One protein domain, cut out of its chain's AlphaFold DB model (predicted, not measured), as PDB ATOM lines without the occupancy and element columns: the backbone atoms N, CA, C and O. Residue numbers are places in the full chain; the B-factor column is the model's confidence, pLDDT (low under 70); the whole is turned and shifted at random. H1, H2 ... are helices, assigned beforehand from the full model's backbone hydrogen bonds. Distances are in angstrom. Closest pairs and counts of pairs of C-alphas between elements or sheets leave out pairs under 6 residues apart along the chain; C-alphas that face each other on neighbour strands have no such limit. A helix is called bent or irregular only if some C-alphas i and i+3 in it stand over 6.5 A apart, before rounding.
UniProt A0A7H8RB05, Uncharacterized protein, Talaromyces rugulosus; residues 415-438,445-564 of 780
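AT A GLANCE: This is residues 415 to 438 and 445 to 564 of the 780 residues of an uncharacterized protein of Talaromyces rugulosus (UniProt A0A7H8RB05). Two long helices, H4 and H6, lie side by side and run opposite ways; H7 meets H4 at a slant with its residues 550 to 554 and leads away from it, with short H5 beside H6 and H7. On the side of H4 away from H7 lies a loosely looped region, which holds the short helices H1 and H3 and the wide stretch of residues 449 to 482, while H2 sits at one end of H4. The printed part has 144 residues with seven named helices, H1 to H7 in order, and no named strand; its class is all helix, though only 65 residues are in named elements. The whole is compact, with a radius of gyration of the C-alphas of 16.3 A, and flat, spanning 52 by 45 by 23 A.

IN THESE COORDINATES: H1 is residues 418 to 421, with C-alpha 418 at (126.423, 52.117, 22.266). H2 is residues 445 to 448 and H3 is residues 483 to 486. H4, residues 496 to 512, is 26.1 A long and begins at C-alpha 496, (139.762, 58.615, 17.015). H5 is residues 517 to 520. H6, residues 523 to 538, is 22.2 A long. H7, residues 549 to 564, is 23.5 A long and ends at C-alpha 564, (115.670, 86.088, 25.100). H1, H4 and H7 are irregular: C-alphas 418 and 421 are 7.4 A apart, 497 and 500 7.1 A, and 550 and 553 7.5 A.

HOW THE PARTS SIT: H4 is the hub and touches H2, H6 and H7. H4 and H6 touch at a shallow tilt of 15 degrees, opposite ways; their closest C-alphas, of Glu 501 and Cys 531, are 4.7 A apart. With residues 506 to 509 alone H4 touches H7, at a steep tilt of 49 degrees, the same way; the closest C-alphas, of Glu 506 and Phe 551, are 6.5 A apart. H6 and H7 are near each other, with 8 pairs of C-alphas within 10 A. H5 and H7 only just touch, with 3 pairs of C-alphas within 8 A; the closest, of Cys 519 and Cys 558, are 5.2 A apart. H5 and H6 only just touch, with 3 such pairs, and only at the corner by their link; the closest C-alphas, of Leu 518 and Phe 524, are 6.5 A apart. H2 touches residues 496 to 499 of H4 alone, the C-alphas of Phe 448 and Ala 496 being closest at 4.7 A. H1 is close to H4 but not clearly touching, with C-alphas 419 and 500 closest at 7.7 A. H3 touches no helix. Residues 434 to 435 pair in parallel with residues 455 to 456. Every O i to N i+4 pair is within hydrogen-bond range in H6, against 10 of 13 in H4 and 10 of 12 in H7; H1, H2, H3 and H5 are too short for such a pair.

THE WHOLE: The C-alphas farthest apart, of Asp 479 and Thr 564, are 53.1 A apart. Residues 439 to 444 are not printed, and C-alphas 438 and 445 are 16.5 A apart across this cut. The link from H2 to H3 is long, at 34 residues. The mean pLDDT of the printed part is 79.6; residues 418 to 419, 459 to 492, 521 and 542 to 544 are under 70.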
ATOM      1  N   ILE A 415     119.297  53.888  19.851       87.81
ATOM      2  CA  ILE A 415     119.764  52.644  20.472       87.81
ATOM      3  C   ILE A 415     120.397  52.993  21.835       87.81
ATOM      4  O   ILE A 415     121.324  53.801  21.865       87.81
ATOM      5  N   PRO A 416     119.927  52.425  22.962       80.25
ATOM      6  CA  PRO A 416     120.517  52.687  24.271       80.25
ATOM      7  C   PRO A 416     121.871  51.977  24.428       80.25
ATOM      8  O   PRO A 416     122.007  50.827  24.015       80.25
ATOM      9  N   ASP A 417     122.829  52.638  25.086       71.94
ATOM     10  CA  ASP A 417     124.174  52.119  25.410       71.94
ATOM     11  C   ASP A 417     124.970  51.573  24.193       71.94
ATOM     12  O   ASP A 417     125.211  50.364  24.069       71.94
ATOM     13  N   PRO A 418     125.421  52.459  23.280       67.69
ATOM     14  CA  PRO A 418     126.423  52.117  22.266       67.69
ATOM     15  C   PRO A 418     127.831  51.814  22.848       67.69
ATOM     16  O   PRO A 418     128.699  51.269  22.153       67.69
ATOM     17  N   ASP A 419     128.061  52.123  24.128       63.19
ATOM     18  CA  ASP A 419     129.370  52.323  24.770       63.19
ATOM     19  C   ASP A 419     130.099  51.031  25.145       63.19
ATOM     20  O   ASP A 419     131.314  51.051  25.374       63.19
ATOM     21  N   LYS A 420     129.413  49.877  25.153       72.50
ATOM     22  CA  LYS A 420     129.987  48.562  25.524       72.50
ATOM     23  C   LYS A 420     131.327  48.227  24.851       72.50
ATOM     24  O   LYS A 420     132.116  47.453  25.393       72.50
ATOM     25  N   THR A 421     131.609  48.796  23.675       82.88
ATOM     26  CA  THR A 421     132.906  48.645  22.983       82.88
ATOM     27  C   THR A 421     133.810  49.885  23.044       82.88
ATOM     28  O   THR A 421     135.018  49.760  22.825       82.88
ATOM     29  N   TRP A 422     133.238  51.048  23.374       88.69
ATOM     30  CA  TRP A 422     133.886  52.327  23.693       88.69
ATOM     31  C   TRP A 422     134.805  52.224  24.919       88.69
ATOM     32  O   TRP A 422     135.924  52.738  24.950       88.69
ATOM     33  N   GLY A 423     134.370  51.470  25.931       86.31
ATOM     34  CA  GLY A 423     134.957  51.546  27.269       86.31
ATOM     35  C   GLY A 423     134.528  52.821  27.995       86.31
ATOM     36  O   GLY A 423     133.802  53.638  27.445       86.31
ATOM     37  N   ASP A 424     134.959  52.965  29.246       87.12
ATOM     38  CA  ASP A 424     134.231  53.772  30.233       87.12
ATOM     39  C   ASP A 424     134.443  55.302  30.077       87.12
ATOM     40  O   ASP A 424     135.165  55.935  30.855       87.12
ATOM     41  N   GLY A 425     133.788  55.889  29.069       86.81
ATOM     42  CA  GLY A 425     133.695  57.326  28.783       86.81
ATOM     43  C   GLY A 425     134.961  57.983  28.215       86.81
ATOM     44  O   GLY A 425     135.981  57.333  27.976       86.81
ATOM     45  N   TYR A 426     134.891  59.312  28.059       91.06
ATOM     46  CA  TYR A 426     135.776  60.228  27.306       91.06
ATOM     47  C   TYR A 426     137.303  60.152  27.502       91.06
ATOM     48  O   TYR A 426     138.039  60.926  26.892       91.06
ATOM     49  N   LYS A 427     137.800  59.277  28.380       93.25
ATOM     50  CA  LYS A 427     139.233  59.035  28.636       93.25
ATOM     51  C   LYS A 427     139.727  57.704  28.068       93.25
ATOM     52  O   LYS A 427     140.886  57.343  28.277       93.25
ATOM     53  N   SER A 428     138.848  56.932  27.436       91.88
ATOM     54  CA  SER A 428     139.153  55.619  26.876       91.88
ATOM     55  C   SER A 428     139.888  55.750  25.540       91.88
ATOM     56  O   SER A 428     139.300  56.141  24.543       91.88
ATOM     57  N   ASP A 429     141.153  55.323  25.461       91.25
ATOM     58  CA  ASP A 429     141.899  55.231  24.187       91.25
ATOM     59  C   ASP A 429     141.369  54.130  23.224       91.25
ATOM     60  O   ASP A 429     142.004  53.822  22.207       91.25
ATOM     61  N   LYS A 430     140.246  53.466  23.539       91.25
ATOM     62  CA  LYS A 430     139.680  52.397  22.700       91.25
ATOM     63  C   LYS A 430     138.919  52.974  21.501       91.25
ATOM     64  O   LYS A 430     138.366  54.064  21.538       91.25
ATOM     65  N   VAL A 431     138.853  52.181  20.432       91.06
ATOM     66  CA  VAL A 431     138.030  52.450  19.243       91.06
ATOM     67  C   VAL A 431     137.117  51.251  19.011       91.06
ATOM     68  O   VAL A 431     137.541  50.228  18.465       91.06
ATOM     69  N   GLY A 432     135.878  51.359  19.472       90.50
ATOM     70  CA  GLY A 432     134.888  50.292  19.446       90.50
ATOM     71  C   GLY A 432     134.227  50.079  18.083       90.50
ATOM     72  O   GLY A 432     134.837  50.247  17.020       90.50
ATOM     73  N   THR A 433     132.971  49.653  18.137       90.75
ATOM     74  CA  THR A 433     131.998  49.660  17.043       90.75
ATOM     75  C   THR A 433     130.829  50.550  17.425       90.75
ATOM     76  O   THR A 433     130.352  50.453  18.551       90.75
ATOM     77  N   TYR A 434     130.341  51.367  16.498       91.25
ATOM     78  CA  TYR A 434     129.185  52.227  16.734       91.25
ATOM     79  C   TYR A 434     127.912  51.609  16.122       91.25
ATOM     80  O   TYR A 434     127.903  51.330  14.912       91.25
ATOM     81  N   PRO A 435     126.858  51.335  16.913       90.44
ATOM     82  CA  PRO A 435     125.600  50.797  16.414       90.44
ATOM     83  C   PRO A 435     124.761  51.902  15.755       90.44
ATOM     84  O   PRO A 435     124.219  52.779  16.416       90.44
ATOM     85  N   VAL A 436     124.634  51.852  14.430       90.06
ATOM     86  CA  VAL A 436     123.942  52.901  13.666       90.06
ATOM     87  C   VAL A 436     122.432  52.781  13.849       90.06
ATOM     88  O   VAL A 436     121.829  51.805  13.394       90.06
ATOM     89  N   THR A 437     121.812  53.808  14.435       89.69
ATOM     90  CA  THR A 437     120.348  53.957  14.441       89.69
ATOM     91  C   THR A 437     119.882  54.345  13.026       89.69
ATOM     92  O   THR A 437     120.289  55.398  12.525       89.69
ATOM     93  N   PRO A 438     119.055  53.534  12.332       85.56
ATOM     94  CA  PRO A 438     118.656  53.824  10.955       85.56
ATOM     95  C   PRO A 438     117.916  55.160  10.822       85.56
ATOM     96  O   PRO A 438     117.048  55.479  11.628       85.56
ATOM     97  N   PRO A 445     133.353  59.372   9.934       94.19
ATOM     98  CA  PRO A 445     134.429  58.779  10.728       94.19
ATOM     99  C   PRO A 445     135.817  59.193  10.227       94.19
ATOM    100  O   PRO A 445     136.771  59.225  11.003       94.19
ATOM    101  N   LYS A 446     135.953  59.576   8.948       92.81
ATOM    102  CA  LYS A 446     137.222  60.068   8.401       92.81
ATOM    103  C   LYS A 446     137.704  61.349   9.080       92.81
ATOM    104  O   LYS A 446     138.912  61.536   9.145       92.81
ATOM    105  N   ASN A 447     136.819  62.186   9.631       91.94
ATOM    106  CA  ASN A 447     137.219  63.385  10.382       91.94
ATOM    107  C   ASN A 447     137.942  63.034  11.697       91.94
ATOM    108  O   ASN A 447     138.744  63.823  12.191       91.94
ATOM    109  N   PHE A 448     137.712  61.827  12.220       93.31
ATOM    110  CA  PHE A 448     138.306  61.281  13.442       93.31
ATOM    111  C   PHE A 448     139.458  60.294  13.149       93.31
ATOM    112  O   PHE A 448     139.841  59.492  13.998       93.31
ATOM    113  N   GLY A 449     139.974  60.258  11.913       92.31
ATOM    114  CA  GLY A 449     140.988  59.281  11.487       92.31
ATOM    115  C   GLY A 449     140.477  57.833  11.374       92.31
ATOM    116  O   GLY A 449     141.254  56.888  11.193       92.31
ATOM    117  N   LEU A 450     139.160  57.634  11.462       92.69
ATOM    118  CA  LEU A 450     138.502  56.338  11.354       92.69
ATOM    119  C   LEU A 450     138.042  56.048   9.915       92.69
ATOM    120  O   LEU A 450     138.239  56.825   8.980       92.69
ATOM    121  N   ASN A 451     137.411  54.894   9.725       92.06
ATOM    122  CA  ASN A 451     136.670  54.564   8.514       92.06
ATOM    123  C   ASN A 451     135.377  53.822   8.857       92.06
ATOM    124  O   ASN A 451     135.188  53.363   9.981       92.06
ATOM    125  N   TYR A 452     134.514  53.655   7.855       90.81
ATOM    126  CA  TYR A 452     133.179  53.073   7.999       90.81
ATOM    127  C   TYR A 452     133.128  51.656   8.611       90.81
ATOM    128  O   TYR A 452     132.058  51.238   9.025       90.81
ATOM    129  N   SER A 453     134.246  50.924   8.754       89.88
ATOM    130  CA  SER A 453     134.271  49.651   9.510       89.88
ATOM    131  C   SER A 453     134.225  49.816  11.042       89.88
ATOM    132  O   SER A 453     134.328  48.831  11.782       89.88
ATOM    133  N   VAL A 454     134.065  51.054  11.521       91.81
ATOM    134  CA  VAL A 454     133.561  51.358  12.864       91.81
ATOM    135  C   VAL A 454     132.071  51.025  13.005       91.81
ATOM    136  O   VAL A 454     131.657  50.569  14.063       91.81
ATOM    137  N   PHE A 455     131.267  51.186  11.953       91.94
ATOM    138  CA  PHE A 455     129.819  51.052  12.061       91.94
ATOM    139  C   PHE A 455     129.347  49.602  12.037       91.94
ATOM    140  O   PHE A 455     129.837  48.764  11.274       91.94
ATOM    141  N   THR A 456     128.320  49.338  12.836       88.00
ATOM    142  CA  THR A 456     127.568  48.086  12.862       88.00
ATOM    143  C   THR A 456     126.082  48.392  12.760       88.00
ATOM    144  O   THR A 456     125.567  49.200  13.524       88.00
ATOM    145  N   PHE A 457     125.376  47.728  11.848       82.62
ATOM    146  CA  PHE A 457     123.914  47.727  11.868       82.62
ATOM    147  C   PHE A 457     123.411  46.628  12.820       82.62
ATOM    148  O   PHE A 457     124.015  45.545  12.842       82.62
ATOM    149  N   PRO A 458     122.310  46.856  13.563       71.62
ATOM    150  CA  PRO A 458     121.614  45.782  14.267       71.62
ATOM    151  C   PRO A 458     121.223  44.666  13.284       71.62
ATOM    152  O   PRO A 458     120.987  44.907  12.097       71.62
ATOM    153  N   ARG A 459     121.156  43.415  13.747       57.75
ATOM    154  CA  ARG A 459     120.728  42.301  12.885       57.75
ATOM    155  C   ARG A 459     119.210  42.233  12.854       57.75
ATOM    156  O   ARG A 459     118.592  42.156  13.903       57.75
ATOM    157  N   GLY A 460     118.639  42.196  11.651       51.81
ATOM    158  CA  GLY A 460     117.192  42.073  11.464       51.81
ATOM    159  C   GLY A 460     116.450  43.396  11.263       51.81
ATOM    160  O   GLY A 460     115.241  43.411  11.424       51.81
ATOM    161  N   THR A 461     117.122  44.489  10.877       41.81
ATOM    162  CA  THR A 461     116.494  45.811  10.662       41.81
ATOM    163  C   THR A 461     115.615  45.914   9.400       41.81
ATOM    164  O   THR A 461     115.776  46.833   8.597       41.81
ATOM    165  N   GLU A 462     114.637  45.023   9.240       36.50
ATOM    166  CA  GLU A 462     113.275  45.515   9.022       36.50
ATOM    167  C   GLU A 462     112.736  45.833  10.420       36.50
ATOM    168  O   GLU A 462     112.301  44.938  11.137       36.50
ATOM    169  N   VAL A 463     112.860  47.091  10.861       37.94
ATOM    170  CA  VAL A 463     112.514  47.477  12.239       37.94
ATOM    171  C   VAL A 463     110.992  47.544  12.399       37.94
ATOM    172  O   VAL A 463     110.385  48.612  12.367       37.94
ATOM    173  N   THR A 464     110.364  46.383  12.580       33.12
ATOM    174  CA  THR A 464     109.135  46.285  13.369       33.12
ATOM    175  C   THR A 464     109.486  46.693  14.796       33.12
ATOM    176  O   THR A 464     110.348  46.075  15.415       33.12
ATOM    177  N   TYR A 465     108.863  47.765  15.289       44.84
ATOM    178  CA  TYR A 465     109.311  48.545  16.455       44.84
ATOM    179  C   TYR A 465     109.234  47.819  17.819       44.84
ATOM    180  O   TYR A 465     109.554  48.424  18.840       44.84
ATOM    181  N   ASP A 466     108.838  46.544  17.838       37.00
ATOM    182  CA  ASP A 466     108.454  45.794  19.038       37.00
ATOM    183  C   ASP A 466     109.500  44.757  19.515       37.00
ATOM    184  O   ASP A 466     109.319  44.175  20.583       37.00
ATOM    185  N   ASP A 467     110.584  44.505  18.762       39.56
ATOM    186  CA  ASP A 467     111.575  43.446  19.062       39.56
ATOM    187  C   ASP A 467     113.016  43.995  19.155       39.56
ATOM    188  O   ASP A 467     113.801  43.954  18.206       39.56
ATOM    189  N   LEU A 468     113.351  44.569  20.317       47.25
ATOM    190  CA  LEU A 468     114.663  45.168  20.618       47.25
ATOM    191  C   LEU A 468     115.605  44.257  21.433       47.25
ATOM    192  O   LEU A 468     116.735  44.657  21.706       47.25
ATOM    193  N   ASP A 469     115.183  43.047  21.811       48.12
ATOM    194  CA  ASP A 469     115.896  42.201  22.792       48.12
ATOM    195  C   ASP A 469     116.991  41.301  22.162       48.12
ATOM    196  O   ASP A 469     117.720  40.585  22.845       48.12
ATOM    197  N   LEU A 470     117.155  41.347  20.833       42.78
ATOM    198  CA  LEU A 470     118.062  40.475  20.069       42.78
ATOM    199  C   LEU A 470     119.490  41.025  19.863       42.78
ATOM    200  O   LEU A 470     120.206  40.593  18.951       42.78
ATOM    201  N   TRP A 471     119.966  41.900  20.755       48.16
ATOM    202  CA  TRP A 471     121.384  42.294  20.863       48.16
ATOM    203  C   TRP A 471     122.246  41.185  21.496       48.16
ATOM    204  O   TRP A 471     122.959  41.398  22.474       48.16
ATOM    205  N   LEU A 472     122.178  39.975  20.932       39.38
ATOM    206  CA  LEU A 472     122.876  38.804  21.452       39.38
ATOM    207  C   LEU A 472     124.395  39.036  21.456       39.38
ATOM    208  O   LEU A 472     125.007  39.226  20.402       39.38
ATOM    209  N   GLU A 473     124.985  38.984  22.651       39.34
ATOM    210  CA  GLU A 473     126.379  39.334  22.934       39.34
ATOM    211  C   GLU A 473     127.362  38.323  22.324       39.34
ATOM    212  O   GLU A 473     127.887  37.423  22.977       39.34
ATOM    213  N   VAL A 474     127.632  38.471  21.025       37.16
ATOM    214  CA  VAL A 474     128.746  37.782  20.376       37.16
ATOM    215  C   VAL A 474     130.032  38.519  20.742       37.16
ATOM    216  O   VAL A 474     130.475  39.403  20.005       37.16
ATOM    217  N   GLU A 475     130.647  38.125  21.860       40.19
ATOM    218  CA  GLU A 475     132.046  38.432  22.176       40.19
ATOM    219  C   GLU A 475     132.961  37.836  21.091       40.19
ATOM    220  O   GLU A 475     133.513  36.740  21.207       40.19
ATOM    221  N   ILE A 476     133.105  38.556  19.980       44.56
ATOM    222  CA  ILE A 476     134.181  38.319  19.026       44.56
ATOM    223  C   ILE A 476     135.444  38.857  19.684       44.56
ATOM    224  O   ILE A 476     135.556  40.062  19.889       44.56
ATOM    225  N   ASP A 477     136.398  37.977  19.966       37.97
ATOM    226  CA  ASP A 477     137.737  38.338  20.434       37.97
ATOM    227  C   ASP A 477     138.401  39.261  19.384       37.97
ATOM    228  O   ASP A 477     138.884  38.807  18.338       37.97
ATOM    229  N   VAL A 478     138.323  40.587  19.583       46.19
ATOM    230  CA  VAL A 478     138.737  41.588  18.582       46.19
ATOM    231  C   VAL A 478     140.256  41.728  18.596       46.19
ATOM    232  O   VAL A 478     140.813  42.702  19.108       46.19
ATOM    233  N   ASP A 479     140.933  40.749  17.993       43.78
ATOM    234  CA  ASP A 479     142.378  40.782  17.793       43.78
ATOM    235  C   ASP A 479     142.800  42.132  17.180       43.78
ATOM    236  O   ASP A 479     142.194  42.661  16.237       43.78
ATOM    237  N   THR A 480     143.863  42.701  17.745       50.91
ATOM    238  CA  THR A 480     144.308  44.096  17.594       50.91
ATOM    239  C   THR A 480     144.533  44.539  16.141       50.91
ATOM    240  O   THR A 480     144.564  45.737  15.846       50.91
ATOM    241  N   GLY A 481     144.655  43.588  15.211       49.81
ATOM    242  CA  GLY A 481     144.680  43.826  13.769       49.81
ATOM    243  C   GLY A 481     143.377  44.384  13.172       49.81
ATOM    244  O   GLY A 481     143.433  44.953  12.083       49.81
ATOM    245  N   ILE A 482     142.222  44.264  13.841       55.00
ATOM    246  CA  ILE A 482     140.956  44.885  13.401       55.00
ATOM    247  C   ILE A 482     140.895  46.357  13.829       55.00
ATOM    248  O   ILE A 482     140.585  47.219  13.008       55.00
ATOM    249  N   LEU A 483     141.291  46.676  15.064       53.97
ATOM    250  CA  LEU A 483     141.371  48.062  15.553       53.97
ATOM    251  C   LEU A 483     142.325  48.898  14.683       53.97
ATOM    252  O   LEU A 483     141.962  49.962  14.176       53.97
ATOM    253  N   LYS A 484     143.494  48.327  14.362       57.75
ATOM    254  CA  LYS A 484     144.475  48.895  13.421       57.75
ATOM    255  C   LYS A 484     143.996  48.994  11.968       57.75
ATOM    256  O   LYS A 484     144.719  49.566  11.159       57.75
ATOM    257  N   LYS A 485     142.828  48.443  11.610       58.19
ATOM    258  CA  LYS A 485     142.155  48.683  10.318       58.19
ATOM    259  C   LYS A 485     141.129  49.810  10.386       58.19
ATOM    260  O   LYS A 485     140.950  50.469   9.370       58.19
ATOM    261  N   ARG A 486     140.486  50.058  11.535       60.12
ATOM    262  CA  ARG A 486     139.573  51.207  11.715       60.12
ATOM    263  C   ARG A 486     140.338  52.527  11.651       60.12
ATOM    264  O   ARG A 486     139.962  53.399  10.878       60.12
ATOM    265  N   GLN A 487     141.464  52.614  12.360       62.34
ATOM    266  CA  GLN A 487     142.368  53.777  12.439       62.34
ATOM    267  C   GLN A 487     143.218  54.007  11.160       62.34
ATOM    268  O   GLN A 487     144.412  54.286  11.240       62.34
ATOM    269  N   GLN A 488     142.645  53.806   9.968       59.84
ATOM    270  CA  GLN A 488     143.325  54.001   8.671       59.84
ATOM    271  C   GLN A 488     142.717  55.140   7.835       59.84
ATOM    272  O   GLN A 488     143.052  55.286   6.658       59.84
ATOM    273  N   GLY A 489     141.836  55.956   8.419       60.12
ATOM    274  CA  GLY A 489     141.489  57.251   7.847       60.12
ATOM    275  C   GLY A 489     142.649  58.224   8.056       60.12
ATOM    276  O   GLY A 489     143.087  58.431   9.182       60.12
ATOM    277  N   GLY A 490     143.156  58.836   6.988       55.69
ATOM    278  CA  GLY A 490     144.190  59.881   7.070       55.69
ATOM    279  C   GLY A 490     143.623  61.240   7.490       55.69
ATOM    280  O   GLY A 490     143.840  62.221   6.784       55.69
ATOM    281  N   GLY A 491     142.818  61.269   8.553       63.16
ATOM    282  CA  GLY A 491     142.151  62.464   9.059       63.16
ATOM    283  C   GLY A 491     142.775  62.940  10.359       63.16
ATOM    284  O   GLY A 491     142.607  62.304  11.392       63.16
ATOM    285  N   ASP A 492     143.462  64.077  10.296       66.12
ATOM    286  CA  ASP A 492     144.151  64.684  11.439       66.12
ATOM    287  C   ASP A 492     143.252  65.651  12.246       66.12
ATOM    288  O   ASP A 492     143.769  66.396  13.073       66.12
ATOM    289  N   THR A 493     141.932  65.708  12.009       84.81
ATOM    290  CA  THR A 493     141.064  66.751  12.598       84.81
ATOM    291  C   THR A 493     140.717  66.479  14.063       84.81
ATOM    292  O   THR A 493     140.973  67.332  14.908       84.81
ATOM    293  N   TYR A 494     140.173  65.297  14.378       91.06
ATOM    294  CA  TYR A 494     139.703  64.937  15.723       91.06
ATOM    295  C   TYR A 494     140.305  63.604  16.210       91.06
ATOM    296  O   TYR A 494     140.665  62.762  15.385       91.06
ATOM    297  N   PRO A 495     140.434  63.368  17.532       93.00
ATOM    298  CA  PRO A 495     140.976  62.112  18.045       93.00
ATOM    299  C   PRO A 495     140.013  60.940  17.826       93.00
ATOM    300  O   PRO A 495     138.834  61.031  18.156       93.00
ATOM    301  N   ALA A 496     140.539  59.810  17.350       92.94
ATOM    302  CA  ALA A 496     139.762  58.615  17.015       92.94
ATOM    303  C   ALA A 496     138.845  58.103  18.136       92.94
ATOM    304  O   ALA A 496     137.724  57.698  17.848       92.94
ATOM    305  N   ALA A 497     139.298  58.143  19.393       93.38
ATOM    306  CA  ALA A 497     138.518  57.740  20.567       93.38
ATOM    307  C   ALA A 497     137.217  58.546  20.742       93.38
ATOM    308  O   ALA A 497     136.213  58.018  21.206       93.38
ATOM    309  N   CYS A 498     137.216  59.811  20.316       94.81
ATOM    310  CA  CYS A 498     136.135  60.761  20.569       94.81
ATOM    311  C   CYS A 498     135.003  60.713  19.550       94.81
ATOM    312  O   CYS A 498     134.085  61.520  19.639       94.81
ATOM    313  N   TYR A 499     135.062  59.795  18.582       95.12
ATOM    314  CA  TYR A 499     133.988  59.640  17.608       95.12
ATOM    315  C   TYR A 499     132.649  59.374  18.305       95.12
ATOM    316  O   TYR A 499     131.679  60.059  18.007       95.12
ATOM    317  N   GLN A 500     132.624  58.434  19.258       94.69
ATOM    318  CA  GLN A 500     131.407  58.034  19.961       94.69
ATOM    319  C   GLN A 500     130.730  59.219  20.670       94.69
ATOM    320  O   GLN A 500     129.655  59.639  20.257       94.69
ATOM    321  N   GLU A 501     131.412  59.806  21.657       94.88
ATOM    322  CA  GLU A 501     130.921  60.925  22.481       94.88
ATOM    323  C   GLU A 501     130.384  62.101  21.633       94.88
ATOM    324  O   GLU A 501     129.492  62.835  22.054       94.88
ATOM    325  N   CYS A 502     130.928  62.297  20.426       95.81
ATOM    326  CA  CYS A 502     130.498  63.339  19.499       95.81
ATOM    327  C   CYS A 502     129.342  62.921  18.568       95.81
ATOM    328  O   CYS A 502     128.527  63.772  18.218       95.81
ATOM    329  N   ASP A 503     129.245  61.655  18.159       95.81
ATOM    330  CA  ASP A 503     128.139  61.151  17.328       95.81
ATOM    331  C   ASP A 503     126.865  60.926  18.161       95.81
ATOM    332  O   ASP A 503     125.755  61.196  17.703       95.81
ATOM    333  N   ASP A 504     127.019  60.554  19.435       93.88
ATOM    334  CA  ASP A 504     125.922  60.519  20.408       93.88
ATOM    335  C   ASP A 504     125.343  61.930  20.628       93.88
ATOM    336  O   ASP A 504     124.130  62.127  20.553       93.88
ATOM    337  N   ALA A 505     126.196  62.954  20.755       95.25
ATOM    338  CA  ALA A 505     125.753  64.348  20.806       95.25
ATOM    339  C   ALA A 505     124.985  64.782  19.537       95.25
ATOM    340  O   ALA A 505     123.938  65.427  19.632       95.25
ATOM    341  N   GLU A 506     125.463  64.416  18.344       95.88
ATOM    342  CA  GLU A 506     124.790  64.748  17.078       95.88
ATOM    343  C   GLU A 506     123.436  64.027  16.943       95.88
ATOM    344  O   GLU A 506     122.417  64.647  16.622       95.88
ATOM    345  N   THR A 507     123.380  62.730  17.253       95.12
ATOM    346  CA  THR A 507     122.148  61.932  17.154       95.12
ATOM    347  C   THR A 507     121.107  62.325  18.208       95.12
ATOM    348  O   THR A 507     119.920  62.414  17.881       95.12
ATOM    349  N   VAL A 508     121.510  62.686  19.433       95.06
ATOM    350  CA  VAL A 508     120.598  63.272  20.431       95.06
ATOM    351  C   VAL A 508     120.074  64.634  19.951       95.06
ATOM    352  O   VAL A 508     118.863  64.871  20.018       95.06
ATOM    353  N   GLY A 509     120.930  65.485  19.371       95.69
ATOM    354  CA  GLY A 509     120.534  66.752  18.738       95.69
ATOM    355  C   GLY A 509     119.495  66.578  17.621       95.69
ATOM    356  O   GLY A 509     118.491  67.298  17.572       95.69
ATOM    357  N   GLN A 510     119.681  65.578  16.757       96.31
ATOM    358  CA  GLN A 510     118.727  65.194  15.712       96.31
ATOM    359  C   GLN A 510     117.418  64.626  16.272       96.31
ATOM    360  O   GLN A 510     116.345  64.980  15.781       96.31
ATOM    361  N   SER A 511     117.483  63.780  17.304       95.69
ATOM    362  CA  SER A 511     116.308  63.082  17.841       95.69
ATOM    363  C   SER A 511     115.278  64.053  18.428       95.69
ATOM    364  O   SER A 511     114.103  64.019  18.058       95.69
ATOM    365  N   VAL A 512     115.739  64.977  19.278       95.56
ATOM    366  CA  VAL A 512     114.917  66.005  19.931       95.56
ATOM    367  C   VAL A 512     114.592  67.143  18.959       95.56
ATOM    368  O   VAL A 512     113.472  67.664  18.948       95.56
ATOM    369  N   GLY A 513     115.558  67.537  18.124       95.50
ATOM    370  CA  GLY A 513     115.485  68.748  17.314       95.50
ATOM    371  C   GLY A 513     115.538  70.031  18.154       95.50
ATOM    372  O   GLY A 513     115.623  70.014  19.385       95.50
ATOM    373  N   LYS A 514     115.482  71.182  17.481       96.50
ATOM    374  CA  LYS A 514     115.632  72.508  18.101       96.50
ATOM    375  C   LYS A 514     114.397  72.890  18.930       96.50
ATOM    376  O   LYS A 514     113.496  73.581  18.462       96.50
ATOM    377  N   THR A 515     114.361  72.436  20.181       96.00
ATOM    378  CA  THR A 515     113.346  72.797  21.187       96.00
ATOM    379  C   THR A 515     113.990  73.463  22.404       96.00
ATOM    380  O   THR A 515     115.160  73.205  22.683       96.00
ATOM    381  N   PRO A 516     113.256  74.238  23.226       95.12
ATOM    382  CA  PRO A 516     113.797  74.739  24.492       95.12
ATOM    383  C   PRO A 516     114.273  73.625  25.443       95.12
ATOM    384  O   PRO A 516     115.192  73.844  26.228       95.12
ATOM    385  N   ALA A 517     113.703  72.417  25.343       93.25
ATOM    386  CA  ALA A 517     114.145  71.255  26.113       93.25
ATOM    387  C   ALA A 517     115.570  70.801  25.735       93.25
ATOM    388  O   ALA A 517     116.313  70.383  26.620       93.25
ATOM    389  N   LEU A 518     115.989  70.984  24.471       95.25
ATOM    390  CA  LEU A 518     117.365  70.751  24.003       95.25
ATOM    391  C   LEU A 518     118.398  71.639  24.730       95.25
ATOM    392  O   LEU A 518     119.578  71.308  24.758       95.25
ATOM    393  N   CYS A 519     117.970  72.752  25.330       94.94
ATOM    394  CA  CYS A 519     118.863  73.808  25.807       94.94
ATOM    395  C   CYS A 519     118.872  74.020  27.329       94.94
ATOM    396  O   CYS A 519     119.714  74.765  27.824       94.94
ATOM    397  N   LEU A 520     117.923  73.432  28.068       85.88
ATOM    398  CA  LEU A 520     117.726  73.721  29.496       85.88
ATOM    399  C   LEU A 520     118.271  72.627  30.424       85.88
ATOM    400  O   LEU A 520     118.920  72.949  31.416       85.88
ATOM    401  N   THR A 521     118.015  71.353  30.115       68.75
ATOM    402  CA  THR A 521     118.432  70.184  30.924       68.75
ATOM    403  C   THR A 521     118.616  68.932  30.052       68.75
ATOM    404  O   THR A 521     118.242  67.830  30.450       68.75
ATOM    405  N   SER A 522     119.070  69.099  28.811       78.12
ATOM    406  CA  SER A 522     119.157  68.014  27.832       78.12
ATOM    407  C   SER A 522     120.323  67.063  28.093       78.12
ATOM    408  O   SER A 522     121.355  67.468  28.629       78.12
ATOM    409  N   MET A 523     120.182  65.824  27.611       89.75
ATOM    410  CA  MET A 523     121.332  64.947  27.374       89.75
ATOM    411  C   MET A 523     122.304  65.627  26.405       89.75
ATOM    412  O   MET A 523     123.451  65.813  26.778       89.75
ATOM    413  N   PHE A 524     121.809  66.187  25.288       94.75
ATOM    414  CA  PHE A 524     122.598  66.913  24.278       94.75
ATOM    415  C   PHE A 524     123.683  67.847  24.844       94.75
ATOM    416  O   PHE A 524     124.824  67.805  24.395       94.75
ATOM    417  N   LEU A 525     123.368  68.696  25.832       94.25
ATOM    418  CA  LEU A 525     124.380  69.583  26.422       94.25
ATOM    419  C   LEU A 525     125.360  68.848  27.349       94.25
ATOM    420  O   LEU A 525     126.483  69.315  27.512       94.25
ATOM    421  N   GLY A 526     124.981  67.721  27.945       94.38
ATOM    422  CA  GLY A 526     125.918  66.780  28.560       94.38
ATOM    423  C   GLY A 526     126.836  66.148  27.513       94.38
ATOM    424  O   GLY A 526     128.052  66.276  27.621       94.38
ATOM    425  N   ASP A 527     126.259  65.573  26.463       94.19
ATOM    426  CA  ASP A 527     126.949  64.817  25.413       94.19
ATOM    427  C   ASP A 527     127.949  65.706  24.643       94.19
ATOM    428  O   ASP A 527     129.117  65.356  24.487       94.19
ATOM    429  N   VAL A 528     127.562  66.938  24.278       94.94
ATOM    430  CA  VAL A 528     128.475  67.946  23.697       94.94
ATOM    431  C   VAL A 528     129.635  68.282  24.645       94.94
ATOM    432  O   VAL A 528     130.763  68.486  24.188       94.94
ATOM    433  N   ASN A 529     129.397  68.334  25.961       94.31
ATOM    434  CA  ASN A 529     130.466  68.549  26.940       94.31
ATOM    435  C   ASN A 529     131.370  67.311  27.090       94.31
ATOM    436  O   ASN A 529     132.574  67.487  27.275       94.31
ATOM    437  N   SER A 530     130.844  66.089  26.962       94.06
ATOM    438  CA  SER A 530     131.646  64.857  26.947       94.06
ATOM    439  C   SER A 530     132.498  64.747  25.679       94.06
ATOM    440  O   SER A 530     133.705  64.524  25.776       94.06
ATOM    441  N   CYS A 531     131.928  65.038  24.505       95.56
ATOM    442  CA  CYS A 531     132.647  65.201  23.238       95.56
ATOM    443  C   CYS A 531     133.785  66.229  23.364       95.56
ATOM    444  O   CYS A 531     134.936  65.938  23.023       95.56
ATOM    445  N   HIS A 532     133.500  67.413  23.920       94.44
ATOM    446  CA  HIS A 532     134.518  68.438  24.157       94.44
ATOM    447  C   HIS A 532     135.615  67.953  25.115       94.44
ATOM    448  O   HIS A 532     136.797  68.077  24.801       94.44
ATOM    449  N   ALA A 533     135.244  67.351  26.250       94.88
ATOM    450  CA  ALA A 533     136.191  66.824  27.230       94.88
ATOM    451  C   ALA A 533     137.064  65.696  26.655       94.88
ATOM    452  O   ALA A 533     138.257  65.634  26.959       94.88
ATOM    453  N   CYS A 534     136.505  64.851  25.782       95.38
ATOM    454  CA  CYS A 534     137.254  63.848  25.034       95.38
ATOM    455  C   CYS A 534     138.293  64.504  24.122       95.38
ATOM    456  O   CYS A 534     139.481  64.171  24.173       95.38
ATOM    457  N   ILE A 535     137.862  65.473  23.306       93.69
ATOM    458  CA  ILE A 535     138.744  66.184  22.377       93.69
ATOM    459  C   ILE A 535     139.842  66.915  23.155       93.69
ATOM    460  O   ILE A 535     141.008  66.798  22.795       93.69
ATOM    461  N   GLU A 536     139.535  67.601  24.258       93.31
ATOM    462  CA  GLU A 536     140.556  68.255  25.084       93.31
ATOM    463  C   GLU A 536     141.562  67.285  25.719       93.31
ATOM    464  O   GLU A 536     142.718  67.676  25.909       93.31
ATOM    465  N   PHE A 537     141.142  66.055  26.037       94.12
ATOM    466  CA  PHE A 537     141.966  65.023  26.671       94.12
ATOM    467  C   PHE A 537     142.857  64.265  25.671       94.12
ATOM    468  O   PHE A 537     144.043  64.076  25.942       94.12
ATOM    469  N   HIS A 538     142.326  63.869  24.507       92.44
ATOM    470  CA  HIS A 538     143.065  63.096  23.498       92.44
ATOM    471  C   HIS A 538     143.707  63.955  22.381       92.44
ATOM    472  O   HIS A 538     144.553  63.449  21.637       92.44
ATOM    473  N   ALA A 539     143.356  65.240  22.219       89.62
ATOM    474  CA  ALA A 539     143.975  66.084  21.192       89.62
ATOM    475  C   ALA A 539     145.414  66.481  21.551       89.62
ATOM    476  O   ALA A 539     145.672  67.229  22.495       89.62
ATOM    477  N   SER A 540     146.351  66.091  20.684       82.56
ATOM    478  CA  SER A 540     147.637  66.788  20.569       82.56
ATOM    479  C   SER A 540     147.410  68.264  20.206       82.56
ATOM    480  O   SER A 540     146.460  68.577  19.488       82.56
ATOM    481  N   ASP A 541     148.313  69.163  20.620       74.44
ATOM    482  CA  ASP A 541     148.166  70.641  20.583       74.44
ATOM    483  C   ASP A 541     147.832  71.292  19.220       74.44
ATOM    484  O   ASP A 541     147.637  72.502  19.134       74.44
ATOM    485  N   LYS A 542     147.787  70.515  18.136       65.06
ATOM    486  CA  LYS A 542     147.460  70.959  16.775       65.06
ATOM    487  C   LYS A 542     145.975  70.811  16.418       65.06
ATOM    488  O   LYS A 542     145.539  71.433  15.455       65.06
ATOM    489  N   ASN A 543     145.215  70.018  17.180       65.00
ATOM    490  CA  ASN A 543     143.917  69.474  16.755       65.00
ATOM    491  C   ASN A 543     142.722  70.052  17.543       65.00
ATOM    492  O   ASN A 543     141.634  69.487  17.543       65.00
ATOM    493  N   LYS A 544     142.907  71.180  18.240       68.06
ATOM    494  CA  LYS A 544     141.865  71.820  19.066       68.06
ATOM    495  C   LYS A 544     140.936  72.723  18.242       68.06
ATOM    496  O   LYS A 544     140.840  73.922  18.493       68.06
ATOM    497  N   ILE A 545     140.283  72.151  17.229       74.44
ATOM    498  CA  ILE A 545     139.194  72.811  16.496       74.44
ATOM    499  C   ILE A 545     137.894  72.510  17.245       74.44
ATOM    500  O   ILE A 545     137.453  71.366  17.279       74.44
ATOM    501  N   PHE A 546     137.304  73.523  17.881       77.44
ATOM    502  CA  PHE A 546     136.031  73.403  18.592       77.44
ATOM    503  C   PHE A 546     135.264  74.743  18.549       77.44
ATOM    504  O   PHE A 546     135.924  75.789  18.580       77.44
ATOM    505  N   PRO A 547     133.913  74.762  18.498       76.50
ATOM    506  CA  PRO A 547     132.995  73.618  18.377       76.50
ATOM    507  C   PRO A 547     133.183  72.820  17.082       76.50
ATOM    508  O   PRO A 547     133.763  73.318  16.113       76.50
ATOM    509  N   LEU A 548     132.693  71.576  17.065       85.69
ATOM    510  CA  LEU A 548     132.472  70.862  15.807       85.69
ATOM    511  C   LEU A 548     131.446  71.669  14.990       85.69
ATOM    512  O   LEU A 548     130.376  71.966  15.530       85.69
ATOM    513  N   PRO A 549     131.729  72.027  13.721       87.75
ATOM    514  CA  PRO A 549     130.799  72.806  12.898       87.75
ATOM    515  C   PRO A 549     129.428  72.140  12.741       87.75
ATOM    516  O   PRO A 549     128.421  72.830  12.628       87.75
ATOM    517  N   ASP A 550     129.407  70.810  12.785       90.62
ATOM    518  CA  ASP A 550     128.225  69.953  12.700       90.62
ATOM    519  C   ASP A 550     127.169  70.297  13.778       90.62
ATOM    520  O   ASP A 550     125.990  70.471  13.469       90.62
ATOM    521  N   PHE A 551     127.600  70.558  15.022       92.00
ATOM    522  CA  PHE A 551     126.706  70.935  16.127       92.00
ATOM    523  C   PHE A 551     126.179  72.380  16.049       92.00
ATOM    524  O   PHE A 551     125.290  72.752  16.826       92.00
ATOM    525  N   GLN A 552     126.754  73.240  15.197       93.56
ATOM    526  CA  GLN A 552     126.652  74.696  15.356       93.56
ATOM    527  C   GLN A 552     125.201  75.194  15.334       93.56
ATOM    528  O   GLN A 552     124.826  76.003  16.181       93.56
ATOM    529  N   GLN A 553     124.351  74.649  14.458       94.56
ATOM    530  CA  GLN A 553     122.930  75.016  14.369       94.56
ATOM    531  C   GLN A 553     122.114  74.753  15.649       94.56
ATOM    532  O   GLN A 553     121.081  75.394  15.858       94.56
ATOM    533  N   TYR A 554     122.545  73.819  16.500       95.56
ATOM    534  CA  TYR A 554     121.904  73.513  17.779       95.56
ATOM    535  C   TYR A 554     122.418  74.440  18.887       95.56
ATOM    536  O   TYR A 554     121.632  74.981  19.668       95.56
ATOM    537  N   LEU A 555     123.732  74.688  18.909       95.12
ATOM    538  CA  LEU A 555     124.382  75.601  19.853       95.12
ATOM    539  C   LEU A 555     123.931  77.056  19.638       95.12
ATOM    540  O   LEU A 555     123.575  77.744  20.600       95.12
ATOM    541  N   ASP A 556     123.850  77.495  18.379       95.19
ATOM    542  CA  ASP A 556     123.316  78.804  17.992       95.19
ATOM    543  C   ASP A 556     121.870  78.958  18.463       95.19
ATOM    544  O   ASP A 556     121.547  79.936  19.142       95.19
ATOM    545  N   TYR A 557     121.011  77.970  18.183       95.31
ATOM    546  CA  TYR A 557     119.617  77.968  18.628       95.31
ATOM    547  C   TYR A 557     119.513  78.140  20.153       95.31
ATOM    548  O   TYR A 557     118.809  79.042  20.621       95.31
ATOM    549  N   CYS A 558     120.282  77.375  20.935       95.31
ATOM    550  CA  CYS A 558     120.290  77.513  22.391       95.31
ATOM    551  C   CYS A 558     120.762  78.899  22.864       95.31
ATOM    552  O   CYS A 558     120.160  79.466  23.779       95.31
ATOM    553  N   SER A 559     121.750  79.509  22.197       94.62
ATOM    554  CA  SER A 559     122.206  80.869  22.524       94.62
ATOM    555  C   SER A 559     121.103  81.935  22.366       94.62
ATOM    556  O   SER A 559     121.027  82.883  23.160       94.62
ATOM    557  N   THR A 560     120.193  81.766  21.393       94.69
ATOM    558  CA  THR A 560     119.076  82.704  21.172       94.69
ATOM    559  C   THR A 560     118.029  82.646  22.289       94.69
ATOM    560  O   THR A 560     117.520  83.691  22.712       94.69
ATOM    561  N   ILE A 561     117.745  81.456  22.830       90.88
ATOM    562  CA  ILE A 561     116.786  81.269  23.931       90.88
ATOM    563  C   ILE A 561     117.328  81.890  25.221       90.88
ATOM    564  O   ILE A 561     116.620  82.660  25.881       90.88
ATOM    565  N   THR A 562     118.592  81.616  25.555       86.88
ATOM    566  CA  THR A 562     119.257  82.178  26.740       86.88
ATOM    567  C   THR A 562     119.219  83.706  26.714       86.88
ATOM    568  O   THR A 562     118.787  84.329  27.683       86.88
ATOM    569  N   SER A 563     119.548  84.307  25.566       82.56
ATOM    570  CA  SER A 563     119.505  85.763  25.353       82.56
ATOM    571  C   SER A 563     118.095  86.356  25.511       82.56
ATOM    572  O   SER A 563     117.916  87.435  26.082       82.56
ATOM    573  N   THR A 564     117.072  85.644  25.030       79.19
ATOM    574  CA  THR A 564     115.670  86.088  25.100       79.19
ATOM    575  C   THR A 564     115.161  86.110  26.545       79.19
ATOM    576  O   THR A 564     114.524  87.076  26.967       79.19
TER     577      THR A 564